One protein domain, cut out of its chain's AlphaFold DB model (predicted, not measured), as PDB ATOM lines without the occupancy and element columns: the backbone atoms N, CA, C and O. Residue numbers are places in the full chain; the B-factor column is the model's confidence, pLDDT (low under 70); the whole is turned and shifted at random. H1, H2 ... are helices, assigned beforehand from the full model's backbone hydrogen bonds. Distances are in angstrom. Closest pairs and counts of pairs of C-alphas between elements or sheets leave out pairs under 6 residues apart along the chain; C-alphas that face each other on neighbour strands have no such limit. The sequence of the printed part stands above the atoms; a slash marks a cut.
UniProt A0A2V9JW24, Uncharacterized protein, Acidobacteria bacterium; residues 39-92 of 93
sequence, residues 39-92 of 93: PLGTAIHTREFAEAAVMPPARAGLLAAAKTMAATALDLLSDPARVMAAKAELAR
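What this domain is: This is residues 39 to 92 of the 93 residues of an uncharacterized protein of Acidobacteria bacterium (UniProt A0A2V9JW24). A long straight helix, H2, forms the base of a wide, open U, with short H1 at one end and H3 at the other, both turned to the same side. The 54 printed residues hold three named helices, H1, H2, H3 in chain order, and no named strand: all helix. The whole is extended, with a radius of gyration of the C-alphas of 16.8 A and spans of 43 by 25 by 14 A.

How they stand to each other: H1, residues 47 to 52, is close to but not clearly touching H2, residues 56 to 78; their closest C-alphas, Ala 52 and Ala 58, are 6.8 A apart. They run the same way at a steep tilt of 68 degrees, only just short of about perpendicular. H2 is close to but not clearly touching H3, residues 80 to 90; their closest C-alphas, Leu 76 and Arg 82, are 6.0 A apart. Their lines are about perpendicular, at 76 degrees. H1 and H3 are apart. In H1, H2 and H3 every O i to N i+4 pair is within hydrogen-bond range.

Where its parts are: H1 begins at C-alpha 47 (16.271, 33.306, -19.789). H2 measures 32.9 A and H3 15.8 A, ending at C-alpha 90 (2.312, 67.497, -14.424).

The domain as a whole: The farthest C-alphas, Arg 47 and Ala 81, are 43.9 A apart. Both links are tight; the printed part has no cut, and no printed residue is under 70 in pLDDT.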
ATOM      1  N   PRO A  39      11.718  35.637  -8.480       92.69
ATOM      2  CA  PRO A  39      12.499  35.838  -7.265       92.69
ATOM      3  C   PRO A  39      13.237  37.183  -7.252       92.69
ATOM      4  O   PRO A  39      13.642  37.714  -8.291       92.69
ATOM      5  N   LEU A  40      13.425  37.741  -6.057       89.31
ATOM      6  CA  LEU A  40      14.187  38.975  -5.897       89.31
ATOM      7  C   LEU A  40      15.617  38.777  -6.421       89.31
ATOM      8  O   LEU A  40      16.253  37.764  -6.140       89.31
ATOM      9  N   GLY A  41      16.112  39.747  -7.190       88.62
ATOM     10  CA  GLY A  41      17.431  39.676  -7.825       88.62
ATOM     11  C   GLY A  41      17.442  39.042  -9.218       88.62
ATOM     12  O   GLY A  41      18.454  39.146  -9.906       88.62
ATOM     13  N   THR A  42      16.338  38.455  -9.698       92.94
ATOM     14  CA  THR A  42      16.249  38.026 -11.102       92.94
ATOM     15  C   THR A  42      16.237  39.252 -12.023       92.94
ATOM     16  O   THR A  42      15.327  40.084 -11.969       92.94
ATOM     17  N   ALA A  43      17.261  39.373 -12.870       91.69
ATOM     18  CA  ALA A  43      17.374  40.462 -13.834       91.69
ATOM     19  C   ALA A  43      16.336  40.321 -14.958       91.69
ATOM     20  O   ALA A  43      16.050  39.223 -15.427       91.69
ATOM     21  N   ILE A  44      15.785  41.449 -15.414       92.31
ATOM     22  CA  ILE A  44      14.988  41.472 -16.646       92.31
ATOM     23  C   ILE A  44      15.905  41.213 -17.856       92.31
ATOM     24  O   ILE A  44      17.105  41.463 -17.786       92.31
ATOM     25  N   HIS A  45      15.339  40.724 -18.962       94.75
ATOM     26  CA  HIS A  45      16.071  40.345 -20.186       94.75
ATOM     27  C   HIS A  45      16.989  39.114 -20.070       94.75
ATOM     28  O   HIS A  45      17.925  38.968 -20.855       94.75
ATOM     29  N   THR A  46      16.712  38.196 -19.142       97.56
ATOM     30  CA  THR A  46      17.411  36.905 -19.064       97.56
ATOM     31  C   THR A  46      16.479  35.728 -19.354       97.56
ATOM     32  O   THR A  46      15.252  35.879 -19.392       97.56
ATOM     33  N   ARG A  47      17.053  34.536 -19.574       98.44
ATOM     34  CA  ARG A  47      16.271  33.306 -19.789       98.44
ATOM     35  C   ARG A  47      15.491  32.917 -18.538       98.44
ATOM     36  O   ARG A  47      14.331  32.547 -18.641       98.44
ATOM     37  N   GLU A  48      16.090  33.107 -17.370       98.12
ATOM     38  CA  GLU A  48      15.484  32.822 -16.069       98.12
ATOM     39  C   GLU A  48      14.233  33.682 -15.848       98.12
ATOM     40  O   GLU A  48      13.220  33.198 -15.343       98.12
ATOM     41  N   PHE A  49      14.259  34.952 -16.271       97.69
ATOM     42  CA  PHE A  49      13.073  35.806 -16.206       97.69
ATOM     43  C   PHE A  49      11.991  35.364 -17.199       97.69
ATOM     44  O   PHE A  49      10.808  35.388 -16.864       97.69
ATOM     45  N   ALA A  50      12.377  34.937 -18.406       98.31
ATOM     46  CA  ALA A  50      11.436  34.407 -19.392       98.31
ATOM     47  C   ALA A  50      10.749  33.121 -18.897       98.31
ATOM     48  O   ALA A  50       9.537  32.976 -19.047       98.31
ATOM     49  N   GLU A  51      11.498  32.230 -18.247       98.19
ATOM     50  CA  GLU A  51      10.957  31.044 -17.583       98.19
ATOM     51  C   GLU A  51      10.003  31.439 -16.451       98.19
ATOM     52  O   GLU A  51       8.871  30.963 -16.411       98.19
ATOM     53  N   ALA A  52      10.392  32.375 -15.578       98.06
ATOM     54  CA  ALA A  52       9.528  32.862 -14.503       98.06
ATOM     55  C   ALA A  52       8.219  33.485 -15.024       98.06
ATOM     56  O   ALA A  52       7.165  33.309 -14.407       98.06
ATOM     57  N   ALA A  53       8.255  34.157 -16.178       97.88
ATOM     58  CA  ALA A  53       7.107  34.841 -16.772       97.88
ATOM     59  C   ALA A  53       5.964  33.915 -17.219       97.88
ATOM     60  O   ALA A  53       4.845  34.391 -17.420       97.88
ATOM     61  N   VAL A  54       6.206  32.606 -17.330       97.81
ATOM     62  CA  VAL A  54       5.173  31.608 -17.658       97.81
ATOM     63  C   VAL A  54       4.760  30.746 -16.460       97.81
ATOM     64  O   VAL A  54       3.898  29.876 -16.587       97.81
ATOM     65  N   MET A  55       5.331  30.996 -15.279       97.56
ATOM     66  CA  MET A  55       5.046  30.231 -14.064       97.56
ATOM     67  C   MET A  55       3.807  30.759 -13.318       97.56
ATOM     68  O   MET A  55       3.388  31.905 -13.510       97.56
ATOM     69  N   PRO A  56       3.208  29.967 -12.405       97.12
ATOM     70  CA  PRO A  56       2.036  30.391 -11.635       97.12
ATOM     71  C   PRO A  56       2.153  31.757 -10.921       97.12
ATOM     72  O   PRO A  56       1.157  32.490 -10.930       97.12
ATOM     73  N   PRO A  57       3.317  32.168 -10.363       93.69
ATOM     74  CA  PRO A  57       3.485  33.510  -9.797       93.69
ATOM     75  C   PRO A  57       3.263  34.639 -10.810       93.69
ATOM     76  O   PRO A  57       2.640  35.641 -10.466       93.69
ATOM     77  N   ALA A  58       3.673  34.465 -12.071       96.19
ATOM     78  CA  ALA A  58       3.425  35.450 -13.120       96.19
ATOM     79  C   ALA A  58       1.931  35.613 -13.412       96.19
ATOM     80  O   ALA A  58       1.444  36.735 -13.550       96.19
ATOM     81  N   ARG A  59       1.163  34.516 -13.403       95.88
ATOM     82  CA  ARG A  59      -0.300  34.583 -13.540       95.88
ATOM     83  C   ARG A  59      -0.959  35.292 -12.355       95.88
ATOM     84  O   ARG A  59      -1.900  36.060 -12.551       95.88
ATOM     85  N   ALA A  60      -0.486  35.048 -11.133       93.56
ATOM     86  CA  ALA A  60      -0.968  35.760  -9.951       93.56
ATOM     87  C   ALA A  60      -0.653  37.264 -10.037       93.56
ATOM     88  O   ALA A  60      -1.546  38.088  -9.827       93.56
ATOM     89  N   GLY A  61       0.574  37.613 -10.436       94.00
ATOM     90  CA  GLY A  61       1.006  38.990 -10.672       94.00
ATOM     91  C   GLY A  61       0.181  39.691 -11.752       94.00
ATOM     92  O   GLY A  61      -0.285  40.803 -11.527       94.00
ATOM     93  N   LEU A  62      -0.098  39.019 -12.873       95.62
ATOM     94  CA  LEU A  62      -0.961  39.529 -13.944       95.62
ATOM     95  C   LEU A  62      -2.364  39.884 -13.431       95.62
ATOM     96  O   LEU A  62      -2.869  40.974 -13.697       95.62
ATOM     97  N   LEU A  63      -3.000  38.980 -12.677       95.50
ATOM     98  CA  LEU A  63      -4.332  39.226 -12.118       95.50
ATOM     99  C   LEU A  63      -4.323  40.370 -11.101       95.50
ATOM    100  O   LEU A  63      -5.276  41.149 -11.053       95.50
ATOM    101  N   ALA A  64      -3.269  40.478 -10.292       93.94
ATOM    102  CA  ALA A  64      -3.107  41.586  -9.365       93.94
ATOM    103  C   ALA A  64      -2.921  42.918 -10.113       93.94
ATOM    104  O   ALA A  64      -3.627  43.875  -9.807       93.94
ATOM    105  N   ALA A  65      -2.075  42.955 -11.148       94.25
ATOM    106  CA  ALA A  65      -1.857  44.126 -11.997       94.25
ATOM    107  C   ALA A  65      -3.158  44.602 -12.659       94.25
ATOM    108  O   ALA A  65      -3.499  45.783 -12.589       94.25
ATOM    109  N   ALA A  66      -3.927  43.674 -13.236       95.62
ATOM    110  CA  ALA A  66      -5.204  43.978 -13.875       95.62
ATOM    111  C   ALA A  66      -6.216  44.570 -12.881       95.62
ATOM    112  O   ALA A  66      -6.870  45.569 -13.178       95.62
ATOM    113  N   LYS A  67      -6.319  43.990 -11.676       95.12
ATOM    114  CA  LYS A  67      -7.189  44.514 -10.612       95.12
ATOM    115  C   LYS A  67      -6.739  45.889 -10.131       95.12
ATOM    116  O   LYS A  67      -7.595  46.744  -9.936       95.12
ATOM    117  N   THR A  68      -5.434  46.111  -9.966       94.00
ATOM    118  CA  THR A  68      -4.888  47.425  -9.599       94.00
ATOM    119  C   THR A  68      -5.244  48.461 -10.652       94.00
ATOM    120  O   THR A  68      -5.826  49.479 -10.308       94.00
ATOM    121  N   MET A  69      -4.996  48.179 -11.934       95.06
ATOM    122  CA  MET A  69      -5.318  49.098 -13.028       95.06
ATOM    123  C   MET A  69      -6.819  49.420 -13.085       95.06
ATOM    124  O   MET A  69      -7.193  50.584 -13.218       95.06
ATOM    125  N   ALA A  70      -7.686  48.415 -12.919       95.75
ATOM    126  CA  ALA A  70      -9.133  48.615 -12.875       95.75
ATOM    127  C   ALA A  70      -9.574  49.450 -11.661       95.75
ATOM    128  O   ALA A  70     -10.409  50.341 -11.800       95.75
ATOM    129  N   ALA A  71      -9.001  49.195 -10.482       94.25
ATOM    130  CA  ALA A  71      -9.278  49.972  -9.278       94.25
ATOM    131  C   ALA A  71      -8.794  51.423  -9.416       94.25
ATOM    132  O   ALA A  71      -9.531  52.336  -9.064       94.25
ATOM    133  N   THR A  72      -7.610  51.651  -9.993       94.31
ATOM    134  CA  THR A  72      -7.096  52.994 -10.296       94.31
ATOM    135  C   THR A  72      -8.014  53.727 -11.269       94.31
ATOM    136  O   THR A  72      -8.369  54.875 -11.021       94.31
ATOM    137  N   ALA A  73      -8.454  53.073 -12.348       95.88
ATOM    138  CA  ALA A  73      -9.393  53.671 -13.292       95.88
ATOM    139  C   ALA A  73     -10.731  54.017 -12.622       95.88
ATOM    140  O   ALA A  73     -11.237  55.120 -12.807       95.88
ATOM    141  N   LEU A  74     -11.277  53.113 -11.802       96.25
ATOM    142  CA  LEU A  74     -12.500  53.359 -11.038       96.25
ATOM    143  C   LEU A  74     -12.349  54.565 -10.105       96.25
ATOM    144  O   LEU A  74     -13.231  55.420 -10.074       96.25
ATOM    145  N   ASP A  75     -11.236  54.654  -9.379       94.56
ATOM    146  CA  ASP A  75     -10.927  55.764  -8.481       94.56
ATOM    147  C   ASP A  75     -10.848  57.105  -9.233       94.56
ATOM    148  O   ASP A  75     -11.357  58.110  -8.744       94.56
ATOM    149  N   LEU A  76     -10.255  57.127 -10.433       96.31
ATOM    150  CA  LEU A  76     -10.170  58.328 -11.274       96.31
ATOM    151  C   LEU A  76     -11.518  58.719 -11.896       96.31
ATOM    152  O   LEU A  76     -11.819  59.905 -12.012       96.31
ATOM    153  N   LEU A  77     -12.329  57.738 -12.297       96.81
ATOM    154  CA  LEU A  77     -13.657  57.970 -12.875       96.81
ATOM    155  C   LEU A  77     -14.682  58.400 -11.819       96.81
ATOM    156  O   LEU A  77     -15.576  59.185 -12.121       96.81
ATOM    157  N   SER A  78     -14.554  57.893 -10.591       97.81
ATOM    158  CA  SER A  78     -15.465  58.210  -9.483       97.81
ATOM    159  C   SER A  78     -15.184  59.576  -8.858       97.81
ATOM    160  O   SER A  78     -16.061  60.139  -8.208       97.81
ATOM    161  N   ASP A  79     -13.974  60.106  -9.040       97.75
ATOM    162  CA  ASP A  79     -13.538  61.379  -8.473       97.75
ATOM    163  C   ASP A  79     -12.712  62.183  -9.499       97.75
ATOM    164  O   ASP A  79     -11.475  62.115  -9.521       97.75
ATOM    165  N   PRO A  80     -13.381  62.983 -10.354       96.38
ATOM    166  CA  PRO A  80     -12.715  63.795 -11.372       96.38
ATOM    167  C   PRO A  80     -11.694  64.794 -10.812       96.38
ATOM    168  O   PRO A  80     -10.789  65.213 -11.542       96.38
ATOM    169  N   ALA A  81     -11.790  65.170  -9.530       98.25
ATOM    170  CA  ALA A  81     -10.826  66.072  -8.904       98.25
ATOM    171  C   ALA A  81      -9.418  65.458  -8.866       98.25
ATOM    172  O   ALA A  81      -8.436  66.184  -9.021       98.25
ATOM    173  N   ARG A  82      -9.297  64.126  -8.768       97.81
ATOM    174  CA  ARG A  82      -8.005  63.418  -8.832       97.81
ATOM    175  C   ARG A  82      -7.341  63.555 -10.195       97.81
ATOM    176  O   ARG A  82      -6.135  63.774 -10.272       97.81
ATOM    177  N   VAL A  83      -8.126  63.481 -11.270       97.88
ATOM    178  CA  VAL A  83      -7.626  63.701 -12.635       97.88
ATOM    179  C   VAL A  83      -7.148  65.143 -12.800       97.88
ATOM    180  O   VAL A  83      -6.091  65.374 -13.385       97.88
ATOM    181  N   MET A  84      -7.892  66.119 -12.266       98.12
ATOM    182  CA  MET A  84      -7.468  67.523 -12.300       98.12
ATOM    183  C   MET A  84      -6.186  67.755 -11.500       98.12
ATOM    184  O   MET A  84      -5.284  68.424 -11.996       98.12
ATOM    185  N   ALA A  85      -6.076  67.167 -10.308       98.12
ATOM    186  CA  ALA A  85      -4.885  67.266  -9.473       98.12
ATOM    187  C   ALA A  85      -3.647  66.680 -10.169       98.12
ATOM    188  O   ALA A  85      -2.617  67.347 -10.228       98.12
ATOM    189  N   ALA A  86      -3.764  65.492 -10.772       97.81
ATOM    190  CA  ALA A  86      -2.670  64.862 -11.511       97.81
ATOM    191  C   ALA A  86      -2.226  65.699 -12.727       97.81
ATOM    192  O   ALA A  86      -1.034  65.835 -12.996       97.81
ATOM    193  N   LYS A  87      -3.174  66.310 -13.452       98.06
ATOM    194  CA  LYS A  87      -2.862  67.232 -14.558       98.06
ATOM    195  C   LYS A  87      -2.179  68.512 -14.074       98.06
ATOM    196  O   LYS A  87      -1.233  68.965 -14.708       98.06
ATOM    197  N   ALA A  88      -2.650  69.085 -12.968       98.19
ATOM    198  CA  ALA A  88      -2.044  70.273 -12.374       98.19
ATOM    199  C   ALA A  88      -0.625  69.991 -11.861       98.19
ATOM    200  O   ALA A  88       0.239  70.851 -11.972       98.19
ATOM    201  N   GLU A  89      -0.377  68.790 -11.329       98.06
ATOM    202  CA  GLU A  89       0.955  68.338 -10.934       98.06
ATOM    203  C   GLU A  89       1.918  68.225 -12.113       98.06
ATOM    204  O   GLU A  89       3.014  68.768 -12.036       98.06
ATOM    205  N   LEU A  90       1.496  67.596 -13.212       97.69
ATOM    206  CA  LEU A  90       2.312  67.497 -14.424       97.69
ATOM    207  C   LEU A  90       2.659  68.874 -15.018       97.69
ATOM    208  O   LEU A  90       3.721  69.041 -15.600       97.69
ATOM    209  N   ALA A  91       1.765  69.855 -14.879       96.94
ATOM    210  CA  ALA A  91       1.972  71.210 -15.383       96.94
ATOM    211  C   ALA A  91       2.859  72.088 -14.481       96.94
ATOM    212  O   ALA A  91       3.071  73.260 -14.807       96.94
ATOM    213  N   ARG A  92       3.336  71.577 -13.336       95.12
ATOM    214  CA  ARG A  92       4.274  72.324 -12.492       95.12
ATOM    215  C   ARG A  92       5.619  72.472 -13.224       95.12
ATOM    216  O   ARG A  92       6.036  71.527 -13.889       95.12
TER     217      ARG A  92